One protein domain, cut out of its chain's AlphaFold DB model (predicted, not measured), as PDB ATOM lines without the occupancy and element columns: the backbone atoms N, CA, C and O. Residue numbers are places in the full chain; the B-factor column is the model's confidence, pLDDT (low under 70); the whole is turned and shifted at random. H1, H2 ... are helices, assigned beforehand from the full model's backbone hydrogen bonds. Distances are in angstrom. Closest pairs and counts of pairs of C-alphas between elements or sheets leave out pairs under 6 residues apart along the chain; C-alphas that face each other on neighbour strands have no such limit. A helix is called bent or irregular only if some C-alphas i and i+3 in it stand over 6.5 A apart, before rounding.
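This is residues 4 to 97 of the 102 residues of an uncharacterized protein of Methanospirillum lacunae (UniProt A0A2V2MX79). Three long helices make a flat slab: bent H1 runs through the middle, with H2 along one side and H3 along the other. The 94 printed residues hold H1, H2, H3 in that order, all helix, loose with radius of gyration of the C-alphas 15.6 A, spanning 54 by 29 by 14 A.

Start at H1, residues 4 to 38, one helix by its hydrogen bonds but bent: C-alphas 25 and 28 are 6.6 A apart, and arms H1a, residues 4 to 25, and H1b, residues 28 to 38, stand at 43 degrees. Residues 15 to 25 alone of H1a touch H2, residues 48 to 66, opposite ways at a shallow tilt of 22 degrees; the closest C-alphas, of Ala 19 and Thr 61, are 4.1 A apart. Look next at H3, residues 71 to 95: its residues 73 to 84 alone touch H1a, the same way at a shallow tilt of 17 degrees, closest at the C-alphas of Val 20 and Val 77, 5.8 A. H2 and H3 are close but not clearly touching. Every O i to N i+4 pair is within hydrogen-bond range in H1a, H1b and H2; in H3, 19 of 21.

Find C-alpha 4 at (-52.158, 42.359, 12.901); H1a runs 32.2 A from there. H3, 36.2 A long, ends at C-alpha 95, (-29.600, 15.443, 48.768).

The printed part has no cut and no long link; pLDDT is under 70 at residues 39 to 49 and 92 to 97.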
ATOM      1  N   THR A   4     -52.201  43.803  13.176       71.19
ATOM      2  CA  THR A   4     -52.158  42.359  12.901       71.19
ATOM      3  C   THR A   4     -50.870  41.691  13.400       71.19
ATOM      4  O   THR A   4     -50.931  40.626  14.009       71.19
ATOM      5  N   ASN A   5     -49.706  42.340  13.250       75.25
ATOM      6  CA  ASN A   5     -48.438  41.798  13.764       75.25
ATOM      7  C   ASN A   5     -48.400  41.766  15.294       75.25
ATOM      8  O   ASN A   5     -47.764  40.890  15.874       75.25
ATOM      9  N   ARG A   6     -49.076  42.711  15.960       78.38
ATOM     10  CA  ARG A   6     -49.152  42.742  17.427       78.38
ATOM     11  C   ARG A   6     -50.034  41.610  17.954       78.38
ATOM     12  O   ARG A   6     -49.661  40.965  18.925       78.38
ATOM     13  N   ILE A   7     -51.154  41.331  17.287       82.81
ATOM     14  CA  ILE A   7     -52.076  40.247  17.662       82.81
ATOM     15  C   ILE A   7     -51.416  38.872  17.495       82.81
ATOM     16  O   ILE A   7     -51.503  38.043  18.399       82.81
ATOM     17  N   LEU A   8     -50.708  38.645  16.384       83.00
ATOM     18  CA  LEU A   8     -49.969  37.396  16.158       83.00
ATOM     19  C   LEU A   8     -48.888  37.170  17.224       83.00
ATOM     20  O   LEU A   8     -48.754  36.067  17.748       83.00
ATOM     21  N   LEU A   9     -48.173  38.231  17.603       83.94
ATOM     22  CA  LEU A   9     -47.157  38.165  18.649       83.94
ATOM     23  C   LEU A   9     -47.769  37.846  20.024       83.94
ATOM     24  O   LEU A   9     -47.233  37.009  20.745       83.94
ATOM     25  N   ILE A  10     -48.907  38.454  20.374       86.56
ATOM     26  CA  ILE A  10     -49.629  38.162  21.625       86.56
ATOM     27  C   ILE A  10     -50.105  36.704  21.654       86.56
ATOM     28  O   ILE A  10     -49.938  36.028  22.667       86.56
ATOM     29  N   LEU A  11     -50.653  36.198  20.545       87.12
ATOM     30  CA  LEU A  11     -51.077  34.800  20.438       87.12
ATOM     31  C   LEU A  11     -49.913  33.830  20.652       87.12
ATOM     32  O   LEU A  11     -50.071  32.841  21.367       87.12
ATOM     33  N   ASP A  12     -48.747  34.107  20.074       86.31
ATOM     34  CA  ASP A  12     -47.561  33.276  20.282       86.31
ATOM     35  C   ASP A  12     -47.046  33.333  21.726       86.31
ATOM     36  O   ASP A  12     -46.650  32.298  22.266       86.31
ATOM     37  N   ILE A  13     -47.121  34.490  22.392       88.56
ATOM     38  CA  ILE A  13     -46.808  34.590  23.826       88.56
ATOM     39  C   ILE A  13     -47.769  33.722  24.643       88.56
ATOM     40  O   ILE A  13     -47.315  32.947  25.482       88.56
ATOM     41  N   ILE A  14     -49.078  33.797  24.383       89.19
ATOM     42  CA  ILE A  14     -50.085  33.004  25.105       89.19
ATOM     43  C   ILE A  14     -49.815  31.505  24.935       89.19
ATOM     44  O   ILE A  14     -49.799  30.770  25.923       89.19
ATOM     45  N   LYS A  15     -49.545  31.046  23.706       86.62
ATOM     46  CA  LYS A  15     -49.177  29.643  23.446       86.62
ATOM     47  C   LYS A  15     -47.920  29.239  24.218       86.62
ATOM     48  O   LYS A  15     -47.899  28.162  24.811       86.62
ATOM     49  N   GLY A  16     -46.901  30.099  24.244       86.50
ATOM     50  CA  GLY A  16     -45.675  29.858  25.000       86.50
ATOM     51  C   GLY A  16     -45.924  29.743  26.506       86.50
ATOM     52  O   GLY A  16     -45.445  28.805  27.137       86.50
ATOM     53  N   VAL A  17     -46.736  30.635  27.077       88.56
ATOM     54  CA  VAL A  17     -47.117  30.587  28.499       88.56
ATOM     55  C   VAL A  17     -47.872  29.298  28.823       88.56
ATOM     56  O   VAL A  17     -47.546  28.637  29.807       88.56
ATOM     57  N   ILE A  18     -48.826  28.897  27.978       88.62
ATOM     58  CA  ILE A  18     -49.546  27.622  28.121       88.62
ATOM     59  C   ILE A  18     -48.554  26.454  28.105       88.62
ATOM     60  O   ILE A  18     -48.594  25.608  28.996       88.62
ATOM     61  N   ALA A  19     -47.622  26.428  27.150       87.62
ATOM     62  CA  ALA A  19     -46.611  25.378  27.072       87.62
ATOM     63  C   ALA A  19     -45.765  25.292  28.358       87.62
ATOM     64  O   ALA A  19     -45.567  24.205  28.897       87.62
ATOM     65  N   VAL A  20     -45.317  26.429  28.896       87.81
ATOM     66  CA  VAL A  20     -44.528  26.459  30.138       87.81
ATOM     67  C   VAL A  20     -45.348  25.996  31.342       87.81
ATOM     68  O   VAL A  20     -44.853  25.202  32.139       87.81
ATOM     69  N   LEU A  21     -46.596  26.453  31.481       88.12
ATOM     70  CA  LEU A  21     -47.455  26.093  32.614       88.12
ATOM     71  C   LEU A  21     -47.746  24.592  32.650       88.12
ATOM     72  O   LEU A  21     -47.504  23.942  33.666       88.12
ATOM     73  N   PHE A  22     -48.222  24.029  31.538       87.62
ATOM     74  CA  PHE A  22     -48.544  22.605  31.477       87.62
ATOM     75  C   PHE A  22     -47.287  21.739  31.562       87.62
ATOM     76  O   PHE A  22     -47.291  20.718  32.253       87.62
ATOM     77  N   GLY A  23     -46.187  22.156  30.938       84.12
ATOM     78  CA  GLY A  23     -44.953  21.390  30.991       84.12
ATOM     79  C   GLY A  23     -44.337  21.392  32.392       84.12
ATOM     80  O   GLY A  23     -43.890  20.343  32.842       84.12
ATOM     81  N   ASN A  24     -44.417  22.495  33.143       84.69
ATOM     82  CA  ASN A  24     -43.961  22.536  34.538       84.69
ATOM     83  C   ASN A  24     -44.816  21.692  35.490       84.69
ATOM     84  O   ASN A  24     -44.325  21.292  36.541       84.69
ATOM     85  N   ILE A  25     -46.067  21.389  35.138       84.69
ATOM     86  CA  ILE A  25     -46.913  20.469  35.910       84.69
ATOM     87  C   ILE A  25     -46.609  19.013  35.525       84.69
ATOM     88  O   ILE A  25     -46.517  18.149  36.395       84.69
ATOM     89  N   GLY A  26     -46.429  18.736  34.229       83.31
ATOM     90  CA  GLY A  26     -46.274  17.376  33.705       83.31
ATOM     91  C   GLY A  26     -44.852  16.801  33.733       83.31
ATOM     92  O   GLY A  26     -44.695  15.590  33.874       83.31
ATOM     93  N   LEU A  27     -43.800  17.618  33.622       83.31
ATOM     94  CA  LEU A  27     -42.412  17.124  33.626       83.31
ATOM     95  C   LEU A  27     -41.933  16.608  34.990       83.31
ATOM     96  O   LEU A  27     -41.342  15.527  35.019       83.31
ATOM     97  N   PRO A  28     -42.152  17.308  36.120       82.50
ATOM     98  CA  PRO A  28     -41.590  16.890  37.405       82.50
ATOM     99  C   PRO A  28     -41.968  15.469  37.853       82.50
ATOM    100  O   PRO A  28     -41.071  14.752  38.303       82.50
ATOM    101  N   PRO A  29     -43.230  15.008  37.725       79.94
ATOM    102  CA  PRO A  29     -43.601  13.642  38.088       79.94
ATOM    103  C   PRO A  29     -42.877  12.597  37.234       79.94
ATOM    104  O   PRO A  29     -42.385  11.605  37.766       79.94
ATOM    105  N   LEU A  30     -42.744  12.842  35.928       80.56
ATOM    106  CA  LEU A  30     -42.062  11.931  35.001       80.56
ATOM    107  C   LEU A  30     -40.554  11.879  35.244       80.56
ATOM    108  O   LEU A  30     -39.959  10.805  35.215       80.56
ATOM    109  N   VAL A  31     -39.940  13.023  35.543       79.81
ATOM    110  CA  VAL A  31     -38.520  13.101  35.902       79.81
ATOM    111  C   VAL A  31     -38.265  12.337  37.200       79.81
ATOM    112  O   VAL A  31     -37.352  11.518  37.253       79.81
ATOM    113  N   ARG A  32     -39.107  12.517  38.226       77.06
ATOM    114  CA  ARG A  32     -39.015  11.755  39.484       77.06
ATOM    115  C   ARG A  32     -39.201  10.252  39.270       77.06
ATOM    116  O   ARG A  32     -38.478   9.469  39.878       77.06
ATOM    117  N   TYR A  33     -40.126   9.859  38.395       78.12
ATOM    118  CA  TYR A  33     -40.341   8.460  38.025       78.12
ATOM    119  C   TYR A  33     -39.093   7.831  37.394       78.12
ATOM    120  O   TYR A  33     -38.626   6.788  37.847       78.12
ATOM    121  N   LEU A  34     -38.530   8.497  36.379       77.25
ATOM    122  CA  LEU A  34     -37.324   8.062  35.669       77.25
ATOM    123  C   LEU A  34     -36.117   7.970  36.602       77.25
ATOM    124  O   LEU A  34     -35.392   6.980  36.575       77.25
ATOM    125  N   ILE A  35     -35.923   8.981  37.453       76.19
ATOM    126  CA  ILE A  35     -34.861   8.988  38.462       76.19
ATOM    127  C   ILE A  35     -35.029   7.809  39.430       76.19
ATOM    128  O   ILE A  35     -34.044   7.136  39.725       76.19
ATOM    129  N   GLY A  36     -36.249   7.540  39.907       71.69
ATOM    130  CA  GLY A  36     -36.534   6.408  40.793       71.69
ATOM    131  C   GLY A  36     -36.232   5.055  40.148       71.69
ATOM    132  O   GLY A  36     -35.578   4.210  40.756       71.69
ATOM    133  N   MET A  37     -36.615   4.879  38.880       72.69
ATOM    134  CA  MET A  37     -36.269   3.679  38.110       72.69
ATOM    135  C   MET A  37     -34.756   3.505  37.935       72.69
ATOM    136  O   MET A  37     -34.247   2.403  38.119       72.69
ATOM    137  N   LEU A  38     -34.034   4.580  37.603       72.50
ATOM    138  CA  LEU A  38     -32.583   4.544  37.388       72.50
ATOM    139  C   LEU A  38     -31.793   4.215  38.662       72.50
ATOM    140  O   LEU A  38     -30.750   3.574  38.573       72.50
ATOM    141  N   HIS A  39     -32.276   4.627  39.837       65.50
ATOM    142  CA  HIS A  39     -31.586   4.403  41.114       65.50
ATOM    143  C   HIS A  39     -31.952   3.080  41.803       65.50
ATOM    144  O   HIS A  39     -31.506   2.834  42.921       65.50
ATOM    145  N   GLY A  40     -32.744   2.212  41.163       59.03
ATOM    146  CA  GLY A  40     -33.034   0.875  41.690       59.03
ATOM    147  C   GLY A  40     -33.892   0.853  42.961       59.03
ATOM    148  O   GLY A  40     -34.097  -0.216  43.528       59.03
ATOM    149  N   SER A  41     -34.454   1.991  43.385       58.06
ATOM    150  CA  SER A  41     -35.350   2.113  44.548       58.06
ATOM    151  C   SER A  41     -36.768   1.572  44.292       58.06
ATOM    152  O   SER A  41     -37.683   1.799  45.083       58.06
ATOM    153  N   GLY A  42     -36.947   0.817  43.203       51.03
ATOM    154  CA  GLY A  42     -38.246   0.402  42.688       51.03
ATOM    155  C   GLY A  42     -38.999   1.573  42.045       51.03
ATOM    156  O   GLY A  42     -38.592   2.730  42.169       51.03
ATOM    157  N   PRO A  43     -40.094   1.310  41.314       53.31
ATOM    158  CA  PRO A  43     -40.939   2.385  40.821       53.31
ATOM    159  C   PRO A  43     -41.419   3.197  42.029       53.31
ATOM    160  O   PRO A  43     -42.170   2.689  42.863       53.31
ATOM    161  N   VAL A  44     -40.975   4.455  42.137       57.50
ATOM    162  CA  VAL A  44     -41.569   5.422  43.071       57.50
ATOM    163  C   VAL A  44     -43.074   5.332  42.849       57.50
ATOM    164  O   VAL A  44     -43.506   5.432  41.699       57.50
ATOM    165  N   GLN A  45     -43.851   5.067  43.909       55.66
ATOM    166  CA  GLN A  45     -45.308   4.914  43.842       55.66
ATOM    167  C   GLN A  45     -45.954   6.239  43.419       55.66
ATOM    168  O   GLN A  45     -46.495   6.997  44.219       55.66
ATOM    169  N   ILE A  46     -45.864   6.546  42.136       60.84
ATOM    170  CA  ILE A  46     -46.610   7.611  41.504       60.84
ATOM    171  C   ILE A  46     -47.927   6.968  41.108       60.84
ATOM    172  O   ILE A  46     -47.945   5.989  40.361       60.84
ATOM    173  N   GLN A  47     -49.030   7.497  41.636       65.81
ATOM    174  CA  GLN A  47     -50.357   7.058  41.230       65.81
ATOM    175  C   GLN A  47     -50.449   7.090  39.702       65.81
ATOM    176  O   GLN A  47     -50.089   8.082  39.065       65.81
ATOM    177  N   THR A  48     -50.957   6.012  39.109       66.81
ATOM    178  CA  THR A  48     -51.094   5.859  37.655       66.81
ATOM    179  C   THR A  48     -51.842   7.045  37.039       66.81
ATOM    180  O   THR A  48     -51.471   7.532  35.975       66.81
ATOM    181  N   ASN A  49     -52.819   7.597  37.765       69.31
ATOM    182  CA  ASN A  49     -53.550   8.803  37.376       69.31
ATOM    183  C   ASN A  49     -52.639  10.033  37.233       69.31
ATOM    184  O   ASN A  49     -52.796  10.802  36.290       69.31
ATOM    185  N   THR A  50     -51.654  10.210  38.114       76.56
ATOM    186  CA  THR A  50     -50.684  11.312  38.036       76.56
ATOM    187  C   THR A  50     -49.777  11.173  36.814       76.56
ATOM    188  O   THR A  50     -49.481  12.177  36.167       76.56
ATOM    189  N   LEU A  51     -49.381   9.948  36.442       77.88
ATOM    190  CA  LEU A  51     -48.610   9.701  35.216       77.88
ATOM    191  C   LEU A  51     -49.431  10.012  33.960       77.88
ATOM    192  O   LEU A  51     -48.939  10.696  33.064       77.88
ATOM    193  N   VAL A  52     -50.693   9.581  33.915       82.38
ATOM    194  CA  VAL A  52     -51.597   9.870  32.790       82.38
ATOM    195  C   VAL A  52     -51.816  11.377  32.640       82.38
ATOM    196  O   VAL A  52     -51.658  11.912  31.545       82.38
ATOM    197  N   ILE A  53     -52.095  12.089  33.736       84.62
ATOM    198  CA  ILE A  53     -52.252  13.553  33.723       84.62
ATOM    199  C   ILE A  53     -50.960  14.236  33.255       84.62
ATOM    200  O   ILE A  53     -51.012  15.172  32.459       84.62
ATOM    201  N   SER A  54     -49.801  13.745  33.695       85.12
ATOM    202  CA  SER A  54     -48.496  14.283  33.297       85.12
ATOM    203  C   SER A  54     -48.231  14.121  31.800       85.12
ATOM    204  O   SER A  54     -47.775  15.062  31.149       85.12
ATOM    205  N   LEU A  55     -48.577  12.961  31.234       85.75
ATOM    206  CA  LEU A  55     -48.483  12.701  29.795       85.75
ATOM    207  C   LEU A  55     -49.418  13.609  28.987       85.75
ATOM    208  O   LEU A  55     -49.007  14.156  27.963       85.75
ATOM    209  N   VAL A  56     -50.648  13.831  29.460       88.62
ATOM    210  CA  VAL A  56     -51.590  14.767  28.824       88.62
ATOM    211  C   VAL A  56     -51.050  16.200  28.870       88.62
ATOM    212  O   VAL A  56     -51.067  16.899  27.857       88.62
ATOM    213  N   CYS A  57     -50.503  16.632  30.008       88.19
ATOM    214  CA  CYS A  57     -49.886  17.953  30.139       88.19
ATOM    215  C   CYS A  57     -48.685  18.122  29.192       88.19
ATOM    216  O   CYS A  57     -48.528  19.177  28.572       88.19
ATOM    217  N   LEU A  58     -47.870  17.078  29.013       86.69
ATOM    218  CA  LEU A  58     -46.784  17.081  28.032       86.69
ATOM    219  C   LEU A  58     -47.291  17.164  26.591       86.69
ATOM    220  O   LEU A  58     -46.736  17.927  25.803       86.69
ATOM    221  N   LEU A  59     -48.357  16.441  26.244       88.31
ATOM    222  CA  LEU A  59     -48.977  16.538  24.920       88.31
ATOM    223  C   LEU A  59     -49.457  17.964  24.634       88.31
ATOM    224  O   LEU A  59     -49.132  18.519  23.585       88.31
ATOM    225  N   ILE A  60     -50.156  18.589  25.585       87.00
ATOM    226  CA  ILE A  60     -50.594  19.989  25.472       87.00
ATOM    227  C   ILE A  60     -49.386  20.911  25.272       87.00
ATOM    228  O   ILE A  60     -49.409  21.786  24.404       87.00
ATOM    229  N   THR A  61     -48.308  20.673  26.018       87.50
ATOM    230  CA  THR A  61     -47.056  21.434  25.921       87.50
ATOM    231  C   THR A  61     -46.420  21.323  24.539       87.50
ATOM    232  O   THR A  61     -46.077  22.343  23.944       87.50
ATOM    233  N   ILE A  62     -46.309  20.110  23.991       88.56
ATOM    234  CA  ILE A  62     -45.735  19.855  22.662       88.56
ATOM    235  C   ILE A  62     -46.585  20.517  21.575       88.56
ATOM    236  O   ILE A  62     -46.045  21.176  20.685       88.56
ATOM    237  N   VAL A  63     -47.910  20.388  21.656       88.44
ATOM    238  CA  VAL A  63     -48.838  20.986  20.685       88.44
ATOM    239  C   VAL A  63     -48.757  22.516  20.722       88.44
ATOM    240  O   VAL A  63     -48.657  23.156  19.670       88.44
ATOM    241  N   ALA A  64     -48.759  23.113  21.917       84.44
ATOM    242  CA  ALA A  64     -48.634  24.558  22.102       84.44
ATOM    243  C   ALA A  64     -47.269  25.082  21.623       84.44
ATOM    244  O   ALA A  64     -47.200  26.086  20.907       84.44
ATOM    245  N   TYR A  65     -46.192  24.356  21.930       86.44
ATOM    246  CA  TYR A  65     -44.847  24.648  21.444       86.44
ATOM    247  C   TYR A  65     -44.771  24.580  19.913       86.44
ATOM    248  O   TYR A  65     -44.269  25.509  19.280       86.44
ATOM    249  N   HIS A  66     -45.323  23.536  19.290       86.25
ATOM    250  CA  HIS A  66     -45.293  23.370  17.836       86.25
ATOM    251  C   HIS A  66     -46.035  24.503  17.112       86.25
ATOM    252  O   HIS A  66     -45.528  25.027  16.120       86.25
ATOM    253  N   LYS A  67     -47.187  24.932  17.649       86.31
ATOM    254  CA  LYS A  67     -47.998  26.042  17.114       86.31
ATOM    255  C   LYS A  67     -47.402  27.440  17.323       86.31
ATOM    256  O   LYS A  67     -47.984  28.404  16.823       86.31
ATOM    257  N   THR A  68     -46.318  27.579  18.080       84.94
ATOM    258  CA  THR A  68     -45.637  28.867  18.277       84.94
ATOM    259  C   THR A  68     -44.718  29.123  17.083       84.94
ATOM    260  O   THR A  68     -43.796  28.346  16.838       84.94
ATOM    261  N   GLU A  69     -44.943  30.178  16.306       84.31
ATOM    262  CA  GLU A  69     -44.139  30.436  15.098       84.31
ATOM    263  C   GLU A  69     -42.851  31.197  15.430       84.31
ATOM    264  O   GLU A  69     -41.799  30.978  14.822       84.31
ATOM    265  N   ASN A  70     -42.902  32.036  16.464       86.31
ATOM    266  CA  ASN A  70     -41.762  32.818  16.908       86.31
ATOM    267  C   ASN A  70     -40.645  31.951  17.533       86.31
ATOM    268  O   ASN A  70     -40.789  31.382  18.619       86.31
ATOM    269  N   LYS A  71     -39.481  31.920  16.866       85.50
ATOM    270  CA  LYS A  71     -38.276  31.190  17.304       85.50
ATOM    271  C   LYS A  71     -37.760  31.641  18.676       85.50
ATOM    272  O   LYS A  71     -37.291  30.805  19.444       85.50
ATOM    273  N   ILE A  72     -37.863  32.935  18.990       85.38
ATOM    274  CA  ILE A  72     -37.403  33.491  20.271       85.38
ATOM    275  C   ILE A  72     -38.279  32.955  21.404       85.38
ATOM    276  O   ILE A  72     -37.760  32.462  22.400       85.38
ATOM    277  N   ILE A  73     -39.604  32.979  21.223       86.31
ATOM    278  CA  ILE A  73     -40.554  32.472  22.222       86.31
ATOM    279  C   ILE A  73     -40.361  30.966  22.416       86.31
ATOM    280  O   ILE A  73     -40.298  30.512  23.553       86.31
ATOM    281  N   LYS A  74     -40.168  30.199  21.334       86.50
ATOM    282  CA  LYS A  74     -39.826  28.769  21.415       86.50
ATOM    283  C   LYS A  74     -38.585  28.511  22.277       86.50
ATOM    284  O   LYS A  74     -38.638  27.679  23.180       86.50
ATOM    285  N   ALA A  75     -37.491  29.233  22.037       86.00
ATOM    286  CA  ALA A  75     -36.276  29.087  22.837       86.00
ATOM    287  C   ALA A  75     -36.523  29.426  24.318       86.00
ATOM    288  O   ALA A  75     -36.077  28.699  25.204       86.00
ATOM    289  N   LEU A  76     -37.292  30.483  24.585       87.81
ATOM    290  CA  LEU A  76     -37.635  30.922  25.938       87.81
ATOM    291  C   LEU A  76     -38.477  29.872  26.685       87.81
ATOM    292  O   LEU A  76     -38.190  29.564  27.837       87.81
ATOM    293  N   VAL A  77     -39.447  29.251  26.004       86.56
ATOM    294  CA  VAL A  77     -40.257  28.141  26.536       86.56
ATOM    295  C   VAL A  77     -39.381  26.954  26.932       86.56
ATOM    296  O   VAL A  77     -39.555  26.412  28.022       86.56
ATOM    297  N   ILE A  78     -38.413  26.576  26.090       86.19
ATOM    298  CA  ILE A  78     -37.463  25.496  26.400       86.19
ATOM    299  C   ILE A  78     -36.656  25.853  27.648       86.19
ATOM    300  O   ILE A  78     -36.601  25.058  28.581       86.19
ATOM    301  N   ILE A  79     -36.070  27.050  27.703       86.75
ATOM    302  CA  ILE A  79     -35.278  27.483  28.861       86.75
ATOM    303  C   ILE A  79     -36.130  27.430  30.137       86.75
ATOM    304  O   ILE A  79     -35.718  26.824  31.126       86.75
ATOM    305  N   CYS A  80     -37.345  27.981  30.108       86.25
ATOM    306  CA  CYS A  80     -38.249  27.977  31.258       86.25
ATOM    307  C   CYS A  80     -38.727  26.580  31.677       86.25
ATOM    308  O   CYS A  80     -39.072  26.409  32.843       86.25
ATOM    309  N   LEU A  81     -38.751  25.598  30.771       85.31
ATOM    310  CA  LEU A  81     -39.081  24.206  31.091       85.31
ATOM    311  C   LEU A  81     -37.887  23.437  31.654       85.31
ATOM    312  O   LEU A  81     -38.025  22.678  32.610       85.31
ATOM    313  N   PHE A  82     -36.704  23.627  31.076       83.25
ATOM    314  CA  PHE A  82     -35.523  22.844  31.434       83.25
ATOM    315  C   PHE A  82     -34.827  23.343  32.698       83.25
ATOM    316  O   PHE A  82     -34.302  22.522  33.445       83.25
ATOM    317  N   VAL A  83     -34.839  24.648  32.984       85.31
ATOM    318  CA  VAL A  83     -34.236  25.207  34.209       85.31
ATOM    319  C   VAL A  83     -34.829  24.598  35.493       85.31
ATOM    320  O   VAL A  83     -34.055  24.066  36.293       85.31
ATOM    321  N   PRO A  84     -36.157  24.603  35.725       80.69
ATOM    322  CA  PRO A  84     -36.726  24.002  36.932       80.69
ATOM    323  C   PRO A  84     -36.500  22.487  36.988       80.69
ATOM    324  O   PRO A  84     -36.251  21.943  38.061       80.69
ATOM    325  N   VAL A  85     -36.511  21.802  35.843       79.62
ATOM    326  CA  VAL A  85     -36.233  20.359  35.763       79.62
ATOM    327  C   VAL A  85     -34.784  20.046  36.136       79.62
ATOM    328  O   VAL A  85     -34.545  19.122  36.911       79.62
ATOM    329  N   LEU A  86     -33.825  20.840  35.656       81.62
ATOM    330  CA  LEU A  86     -32.417  20.737  36.038       81.62
ATOM    331  C   LEU A  86     -32.226  20.978  37.534       81.62
ATOM    332  O   LEU A  86     -31.478  20.237  38.160       81.62
ATOM    333  N   LEU A  87     -32.922  21.952  38.127       81.81
ATOM    334  CA  LEU A  87     -32.873  22.191  39.575       81.81
ATOM    335  C   LEU A  87     -33.443  21.013  40.376       81.81
ATOM    336  O   LEU A  87     -32.865  20.623  41.389       81.81
ATOM    337  N   ILE A  88     -34.545  20.403  39.925       76.00
ATOM    338  CA  ILE A  88     -35.107  19.194  40.550       76.00
ATOM    339  C   ILE A  88     -34.122  18.027  40.438       76.00
ATOM    340  O   ILE A  88     -33.894  17.312  41.410       76.00
ATOM    341  N   PHE A  89     -33.504  17.855  39.273       76.56
ATOM    342  CA  PHE A  89     -32.492  16.829  39.066       76.56
ATOM    343  C   PHE A  89     -31.287  17.064  39.991       76.56
ATOM    344  O   PHE A  89     -30.913  16.184  40.759       76.56
ATOM    345  N   LEU A  90     -30.732  18.279  40.009       78.81
ATOM    346  CA  LEU A  90     -29.571  18.646  40.822       78.81
ATOM    347  C   LEU A  90     -29.852  18.548  42.331       78.81
ATOM    348  O   LEU A  90     -29.016  18.049  43.084       78.81
ATOM    349  N   SER A  91     -31.031  18.988  42.786       73.88
ATOM    350  CA  SER A  91     -31.456  18.836  44.186       73.88
ATOM    351  C   SER A  91     -31.537  17.364  44.589       73.88
ATOM    352  O   SER A  91     -31.074  17.004  45.667       73.88
ATOM    353  N   TYR A  92     -32.009  16.484  43.705       68.06
ATOM    354  CA  TYR A  92     -32.030  15.046  43.974       68.06
ATOM    355  C   TYR A  92     -30.614  14.456  44.135       68.06
ATOM    356  O   TYR A  92     -30.361  13.700  45.072       68.06
ATOM    357  N   PHE A  93     -29.657  14.849  43.286       67.06
ATOM    358  CA  PHE A  93     -28.256  14.408  43.403       67.06
ATOM    359  C   PHE A  93     -27.523  14.997  44.615       67.06
ATOM    360  O   PHE A  93     -26.679  14.330  45.211       67.06
ATOM    361  N   THR A  94     -27.819  16.244  44.986       66.56
ATOM    362  CA  THR A  94     -27.182  16.903  46.140       66.56
ATOM    363  C   THR A  94     -27.706  16.362  47.467       66.56
ATOM    364  O   THR A  94     -26.904  16.125  48.368       66.56
ATOM    365  N   VAL A  95     -29.008  16.074  47.576       57.75
ATOM    366  CA  VAL A  95     -29.600  15.443  48.768       57.75
ATOM    367  C   VAL A  95     -29.030  14.039  49.002       57.75
ATOM    368  O   VAL A  95     -28.759  13.678  50.141       57.75
ATOM    369  N   MET A  96     -28.736  13.274  47.946       51.91
ATOM    370  CA  MET A  96     -28.096  11.954  48.082       51.91
ATOM    371  C   MET A  96     -26.604  11.999  48.454       51.91
ATOM    372  O   MET A  96     -26.018  10.959  48.748       51.91
ATOM    373  N   LYS A  97     -25.975  13.183  48.476       48.53
ATOM    374  CA  LYS A  97     -24.598  13.373  48.963       48.53
ATOM    375  C   LYS A  97     -24.512  13.729  50.449       48.53
ATOM    376  O   LYS A  97     -23.405  13.940  50.938       48.53
TER     377      LYS A  97